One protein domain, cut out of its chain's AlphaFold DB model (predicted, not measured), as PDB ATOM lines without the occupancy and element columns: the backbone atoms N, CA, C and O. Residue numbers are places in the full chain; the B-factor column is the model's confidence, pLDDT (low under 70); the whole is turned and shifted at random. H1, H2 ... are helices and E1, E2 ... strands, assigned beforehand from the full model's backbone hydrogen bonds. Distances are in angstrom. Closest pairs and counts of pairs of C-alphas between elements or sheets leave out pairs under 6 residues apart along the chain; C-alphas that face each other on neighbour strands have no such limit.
ATOM      1  N   ILE A   5     -49.220  15.914 -36.438       92.38
ATOM      2  CA  ILE A   5     -49.880  17.209 -36.386       92.38
ATOM      3  C   ILE A   5     -50.118  17.632 -37.829       92.38
ATOM      4  O   ILE A   5     -49.191  17.630 -38.639       92.38
ATOM      5  N   ILE A   6     -51.368  17.972 -38.131       93.81
ATOM      6  CA  ILE A   6     -51.795  18.468 -39.436       93.81
ATOM      7  C   ILE A   6     -52.141  19.944 -39.259       93.81
ATOM      8  O   ILE A   6     -53.008  20.288 -38.457       93.81
ATOM      9  N   VAL A   7     -51.443  20.810 -39.986       92.81
ATOM     10  CA  VAL A   7     -51.659  22.255 -39.988       92.81
ATOM     11  C   VAL A   7     -52.263  22.649 -41.326       92.81
ATOM     12  O   VAL A   7     -51.637  22.502 -42.374       92.81
ATOM     13  N   THR A   8     -53.482  23.174 -41.280       94.12
ATOM     14  CA  THR A   8     -54.192  23.679 -42.453       94.12
ATOM     15  C   THR A   8     -53.958  25.179 -42.570       94.12
ATOM     16  O   THR A   8     -54.292  25.931 -41.656       94.12
ATOM     17  N   VAL A   9     -53.390  25.619 -43.690       93.25
ATOM     18  CA  VAL A   9     -53.123  27.034 -43.963       93.25
ATOM     19  C   VAL A   9     -54.232  27.573 -44.862       93.25
ATOM     20  O   VAL A   9     -54.438  27.071 -45.967       93.25
ATOM     21  N   THR A  10     -54.944  28.595 -44.392       94.94
ATOM     22  CA  THR A  10     -56.077  29.213 -45.096       94.94
ATOM     23  C   THR A  10     -55.853  30.707 -45.320       94.94
ATOM     24  O   THR A  10     -55.181  31.380 -44.534       94.94
ATOM     25  N   ASN A  11     -56.411  31.243 -46.409       91.75
ATOM     26  CA  ASN A  11     -56.360  32.670 -46.707       91.75
ATOM     27  C   ASN A  11     -57.610  33.386 -46.189       91.75
ATOM     28  O   ASN A  11     -58.664  33.351 -46.817       91.75
ATOM     29  N   ILE A  12     -57.478  34.120 -45.089       92.88
ATOM     30  CA  ILE A  12     -58.597  34.859 -44.486       92.88
ATOM     31  C   ILE A  12     -59.138  35.950 -45.428       92.88
ATOM     32  O   ILE A  12     -60.329  36.253 -45.409       92.88
ATOM     33  N   LYS A  13     -58.283  36.531 -46.280       92.00
ATOM     34  CA  LYS A  13     -58.684  37.589 -47.222       92.00
ATOM     35  C   LYS A  13     -59.429  37.053 -48.445       92.00
ATOM     36  O   LYS A  13     -60.100  37.826 -49.117       92.00
ATOM     37  N   ASP A  14     -59.314  35.757 -48.714       88.94
ATOM     38  CA  ASP A  14     -59.954  35.073 -49.835       88.94
ATOM     39  C   ASP A  14     -60.894  33.986 -49.299       88.94
ATOM     40  O   ASP A  14     -60.644  32.799 -49.455       88.94
ATOM     41  N   ASN A  15     -61.933  34.389 -48.560       90.25
ATOM     42  CA  ASN A  15     -62.988  33.504 -48.038       90.25
ATOM     43  C   ASN A  15     -62.488  32.239 -47.295       90.25
ATOM     44  O   ASN A  15     -63.085  31.169 -47.398       90.25
ATOM     45  N   ASN A  16     -61.381  32.342 -46.552       87.25
ATOM     46  CA  ASN A  16     -60.719  31.205 -45.893       87.25
ATOM     47  C   ASN A  16     -60.346  30.062 -46.851       87.25
ATOM     48  O   ASN A  16     -60.295  28.901 -46.439       87.25
ATOM     49  N   ASN A  17     -60.068  30.384 -48.115       92.94
ATOM     50  CA  ASN A  17     -59.669  29.418 -49.125       92.94
ATOM     51  C   ASN A  17     -58.454  28.610 -48.647       92.94
ATOM     52  O   ASN A  17     -57.518  29.152 -48.047       92.94
ATOM     53  N   LEU A  18     -58.494  27.302 -48.893       93.06
ATOM     54  CA  LEU A  18     -57.445  26.375 -48.502       93.06
ATOM     55  C   LEU A  18     -56.218  26.606 -49.383       93.06
ATOM     56  O   LEU A  18     -56.257  26.370 -50.586       93.06
ATOM     57  N   ILE A  19     -55.114  27.026 -48.771       93.56
ATOM     58  CA  ILE A  19     -53.848  27.209 -49.480       93.56
ATOM     59  C   ILE A  19     -53.102  25.877 -49.526       93.56
ATOM     60  O   ILE A  19     -52.697  25.419 -50.590       93.56
ATOM     61  N   THR A  20     -52.875  25.267 -48.360       93.44
ATOM     62  CA  THR A  20     -52.087  24.036 -48.248       93.44
ATOM     63  C   THR A  20     -52.288  23.350 -46.899       93.44
ATOM     64  O   THR A  20     -52.798  23.947 -45.946       93.44
ATOM     65  N   ILE A  21     -51.861  22.094 -46.821       92.88
ATOM     66  CA  ILE A  21     -51.864  21.275 -45.613       92.88
ATOM     67  C   ILE A  21     -50.429  20.819 -45.351       92.88
ATOM     68  O   ILE A  21     -49.780  20.251 -46.227       92.88
ATOM     69  N   ILE A  22     -49.941  21.064 -44.139       93.75
ATOM     70  CA  ILE A  22     -48.600  20.690 -43.691       93.75
ATOM     71  C   ILE A  22     -48.745  19.597 -42.637       93.75
ATOM     72  O   ILE A  22     -49.424  19.787 -41.629       93.75
ATOM     73  N   GLU A  23     -48.096  18.458 -42.852       92.44
ATOM     74  CA  GLU A  23     -48.093  17.333 -41.916       92.44
ATOM     75  C   GLU A  23     -46.703  17.163 -41.296       92.44
ATOM     76  O   GLU A  23     -45.688  17.191 -41.991       92.44
ATOM     77  N   GLY A  24     -46.649  16.970 -39.978       92.06
ATOM     78  CA  GLY A  24     -45.398  16.757 -39.255       92.06
ATOM     79  C   GLY A  24     -45.569  15.842 -38.050       92.06
ATOM     80  O   GLY A  24     -46.622  15.802 -37.415       92.06
ATOM     81  N   LYS A  25     -44.526  15.086 -37.705       92.44
ATOM     82  CA  LYS A  25     -44.517  14.277 -36.482       92.44
ATOM     83  C   LYS A  25     -44.300  15.163 -35.264       92.44
ATOM     84  O   LYS A  25     -43.416  16.017 -35.259       92.44
ATOM     85  N   ILE A  26     -45.042  14.901 -34.190       92.31
ATOM     86  CA  ILE A  26     -44.905  15.671 -32.946       92.31
ATOM     87  C   ILE A  26     -43.493  15.581 -32.346       92.31
ATOM     88  O   ILE A  26     -42.991  16.561 -31.802       92.31
ATOM     89  N   ALA A  27     -42.831  14.429 -32.477       92.50
ATOM     90  CA  ALA A  27     -41.473  14.236 -31.986       92.50
ATOM     91  C   ALA A  27     -40.465  15.139 -32.707       92.50
ATOM     92  O   ALA A  27     -39.625  15.746 -32.052       92.50
ATOM     93  N   ASP A  28     -40.586  15.289 -34.025       91.50
ATOM     94  CA  ASP A  28     -39.689  16.134 -34.816       91.50
ATOM     95  C   ASP A  28     -39.950  17.620 -34.567       91.50
ATOM     96  O   ASP A  28     -39.008  18.399 -34.417       91.50
ATOM     97  N   ILE A  29     -41.220  18.000 -34.405       91.12
ATOM     98  CA  ILE A  29     -41.598  19.363 -34.019       91.12
ATOM     99  C   ILE A  29     -40.978  19.718 -32.663       91.12
ATOM    100  O   ILE A  29     -40.337  20.756 -32.539       91.12
ATOM    101  N   ILE A  30     -41.093  18.853 -31.652       89.81
ATOM    102  CA  ILE A  30     -40.548  19.140 -30.316       89.81
ATOM    103  C   ILE A  30     -39.013  19.089 -30.307       89.81
ATOM    104  O   ILE A  30     -38.396  19.914 -29.637       89.81
ATOM    105  N   ARG A  31     -38.377  18.211 -31.099       89.69
ATOM    106  CA  ARG A  31     -36.914  18.223 -31.308       89.69
ATOM    107  C   ARG A  31     -36.419  19.536 -31.911       89.69
ATOM    108  O   ARG A  31     -35.308  19.949 -31.595       89.69
ATOM    109  N   SER A  32     -37.217  20.170 -32.772       90.00
ATOM    110  CA  SER A  32     -36.850  21.442 -33.408       90.00
ATOM    111  C   SER A  32     -36.861  22.638 -32.443       90.00
ATOM    112  O   SER A  32     -36.290  23.681 -32.757       90.00
ATOM    113  N   ILE A  33     -37.472  22.500 -31.260       90.81
ATOM    114  CA  ILE A  33     -37.508  23.551 -30.239       90.81
ATOM    115  C   ILE A  33     -36.161  23.604 -29.510       90.81
ATOM    116  O   ILE A  33     -35.714  22.625 -28.906       90.81
ATOM    117  N   THR A  34     -35.530  24.777 -29.504       88.50
ATOM    118  CA  THR A  34     -34.292  25.013 -28.754       88.50
ATOM    119  C   THR A  34     -34.508  24.732 -27.266       88.50
ATOM    120  O   THR A  34     -35.448  25.243 -26.662       88.50
ATOM    121  N   ASN A  35     -33.618  23.946 -26.652       87.62
ATOM    122  CA  ASN A  35     -33.676  23.577 -25.231       87.62
ATOM    123  C   ASN A  35     -34.954  22.822 -24.806       87.62
ATOM    124  O   ASN A  35     -35.398  22.956 -23.664       87.62
ATOM    125  N   TYR A  36     -35.534  21.989 -25.680       85.38
ATOM    126  CA  TYR A  36     -36.709  21.167 -25.343       85.38
ATOM    127  C   TYR A  36     -36.520  20.296 -24.081       85.38
ATOM    128  O   TYR A  36     -37.481  20.046 -23.351       85.38
ATOM    129  N   SER A  37     -35.288  19.869 -23.783       84.75
ATOM    130  CA  SER A  37     -34.948  19.116 -22.570       84.75
ATOM    131  C   SER A  37     -35.148  19.939 -21.295       84.75
ATOM    132  O   SER A  37     -35.707  19.438 -20.320       84.75
ATOM    133  N   SER A  38     -34.770  21.220 -21.313       86.06
ATOM    134  CA  SER A  38     -34.962  22.157 -20.196       86.06
ATOM    135  C   SER A  38     -36.434  22.464 -19.936       86.06
ATOM    136  O   SER A  38     -36.805  22.798 -18.815       86.06
ATOM    137  N   LEU A  39     -37.281  22.320 -20.955       85.44
ATOM    138  CA  LEU A  39     -38.728  22.434 -20.809       85.44
ATOM    139  C   LEU A  39     -39.345  21.201 -20.135       85.44
ATOM    140  O   LEU A  39     -40.507  21.274 -19.760       85.44
ATOM    141  N   GLY A  40     -38.602  20.104 -19.936       87.38
ATOM    142  CA  GLY A  40     -39.090  18.870 -19.306       87.38
ATOM    143  C   GLY A  40     -39.585  17.813 -20.296       87.38
ATOM    144  O   GLY A  40     -40.196  16.823 -19.882       87.38
ATOM    145  N   PHE A  41     -39.331  18.005 -21.595       90.38
ATOM    146  CA  PHE A  41     -39.613  17.004 -22.619       90.38
ATOM    147  C   PHE A  41     -38.435  16.044 -22.784       90.38
ATOM    148  O   PHE A  41     -37.276  16.439 -22.871       90.38
ATOM    149  N   THR A  42     -38.750  14.762 -22.894       91.81
ATOM    150  CA  THR A  42     -37.811  13.691 -23.235       91.81
ATOM    151  C   THR A  42     -38.346  12.953 -24.448       91.81
ATOM    152  O   THR A  42     -39.552  12.761 -24.578       91.81
ATOM    153  N   ILE A  43     -37.473  12.574 -25.378       91.00
ATOM    154  CA  ILE A  43     -37.892  11.972 -26.646       91.00
ATOM    155  C   ILE A  43     -37.135  10.663 -26.823       91.00
ATOM    156  O   ILE A  43     -35.910  10.663 -26.893       91.00
ATOM    157  N   GLN A  44     -37.862   9.551 -26.895       90.50
ATOM    158  CA  GLN A  44     -37.307   8.215 -27.116       90.50
ATOM    159  C   GLN A  44     -38.189   7.468 -28.113       90.50
ATOM    160  O   GLN A  44     -39.408   7.498 -27.991       90.50
ATOM    161  N   ASN A  45     -37.584   6.812 -29.107       88.75
ATOM    162  CA  ASN A  45     -38.291   5.992 -30.103       88.75
ATOM    163  C   ASN A  45     -39.497   6.694 -30.762       88.75
ATOM    164  O   ASN A  45     -40.560   6.104 -30.905       88.75
ATOM    165  N   ASP A  46     -39.336   7.967 -31.143       87.25
ATOM    166  CA  ASP A  46     -40.402   8.790 -31.756       87.25
ATOM    167  C   ASP A  46     -41.606   9.079 -30.832       87.25
ATOM    168  O   ASP A  46     -42.655   9.558 -31.265       87.25
ATOM    169  N   VAL A  47     -41.441   8.833 -29.529       91.75
ATOM    170  CA  VAL A  47     -42.410   9.128 -28.475       91.75
ATOM    171  C   VAL A  47     -41.876  10.255 -27.600       91.75
ATOM    172  O   VAL A  47     -40.767  10.192 -27.070       91.75
ATOM    173  N   VAL A  48     -42.697  11.287 -27.417       92.81
ATOM    174  CA  VAL A  48     -42.407  12.412 -26.525       92.81
ATOM    175  C   VAL A  48     -43.017  12.151 -25.152       92.81
ATOM    176  O   VAL A  48     -44.220  11.920 -25.038       92.81
ATOM    177  N   SER A  49     -42.212  12.227 -24.106       92.56
ATOM    178  CA  SER A  49     -42.627  12.113 -22.711       92.56
ATOM    179  C   SER A  49     -42.406  13.445 -22.003       92.56
ATOM    180  O   SER A  49     -41.391  14.105 -22.209       92.56
ATOM    181  N   TYR A  50     -43.365  13.846 -21.175       91.31
ATOM    182  CA  TYR A  50     -43.312  15.078 -20.397       91.31
ATOM    183  C   TYR A  50     -43.605  14.751 -18.939       91.31
ATOM    184  O   TYR A  50     -44.654  14.183 -18.632       91.31
ATOM    185  N   THR A  51     -42.669  15.068 -18.050       87.44
ATOM    186  CA  THR A  51     -42.819  14.773 -16.624       87.44
ATOM    187  C   THR A  51     -43.426  15.971 -15.909       87.44
ATOM    188  O   THR A  51     -42.766  16.987 -15.702       87.44
TER     189      THR A  51
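What this domain is: This is residues 5 to 51 of the 76 residues of an uncharacterized protein of Wuchereria bancrofti (UniProt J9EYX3). A long two-stranded hairpin, E1 and E2, makes one end of a rod, and a much smaller hairpin, E3 and E4, makes the other end; the short helix H1 sits between them, at the end of the long hairpin away from its turn, and faces the small hairpin with its residues 26 to 31. The 47 printed residues hold one named helix and four named strands, in the order E1, E2, H1, E3, E4. The two sheets, E1 - E2 and E3 - E4, are both antiparallel, and the class is mostly strand. The whole is extended, with a radius of gyration of the C-alphas of 15.0 A and spans of 42 by 19 by 16 A.

How they stand to each other: The hairpin of E1, residues 5 to 11, and E2, residues 17 to 25, is antiparallel, with 161 degrees between the directions. N 7 and O 22, 2.8 A apart, are within hydrogen-bond range, and so are N 22 and O 7, at 2.8 A. O 9 is within range of both N 19, at 2.9 A, and N 20, at 3.4 A. H1, residues 26 to 31, follows E2 with no residue between them, a tight link. The closest C-alphas of E1 and H1 are those of Ile 5 and Ile 26, 6.2 A apart. Beyond H1 is the hairpin of E3, residues 41 to 44, and E4, residues 47 to 50, antiparallel at 153 degrees; N 42 and O 49 are 2.8 A apart, within hydrogen-bond range. The closest C-alphas of H1 and E4 are those of Ala 27 and Val 48, 5.8 A apart. Those of H1 and E3 are Ala 27 and Ile 43, at 6.8 A. E1 and E2 are each apart from E3 and from E4. In H1 every O i to N i+4 pair is within hydrogen-bond range.

Where its parts are: E2, the longest strand, measures 24.9 A from first to last C-alpha, and E1 measures 19.7 A. C-alpha 5, where E1 begins, is at (-49.880, 17.209, -36.386). H1 spans 8.5 A, beginning at C-alpha 26, (-44.905, 15.671, -32.946). E3 and E4 span 10.1 A each, and E4 ends at C-alpha 50, (-43.312, 15.078, -20.397).

The domain as a whole: The two C-alphas farthest apart are those of Asp 14 and Thr 51, at 42.5 A. The printed part has no cut. The link from H1 to E3, residues 32 to 40, is short; the other links are tight. The mean pLDDT of the printed part is 90.8, and no printed residue is under 70.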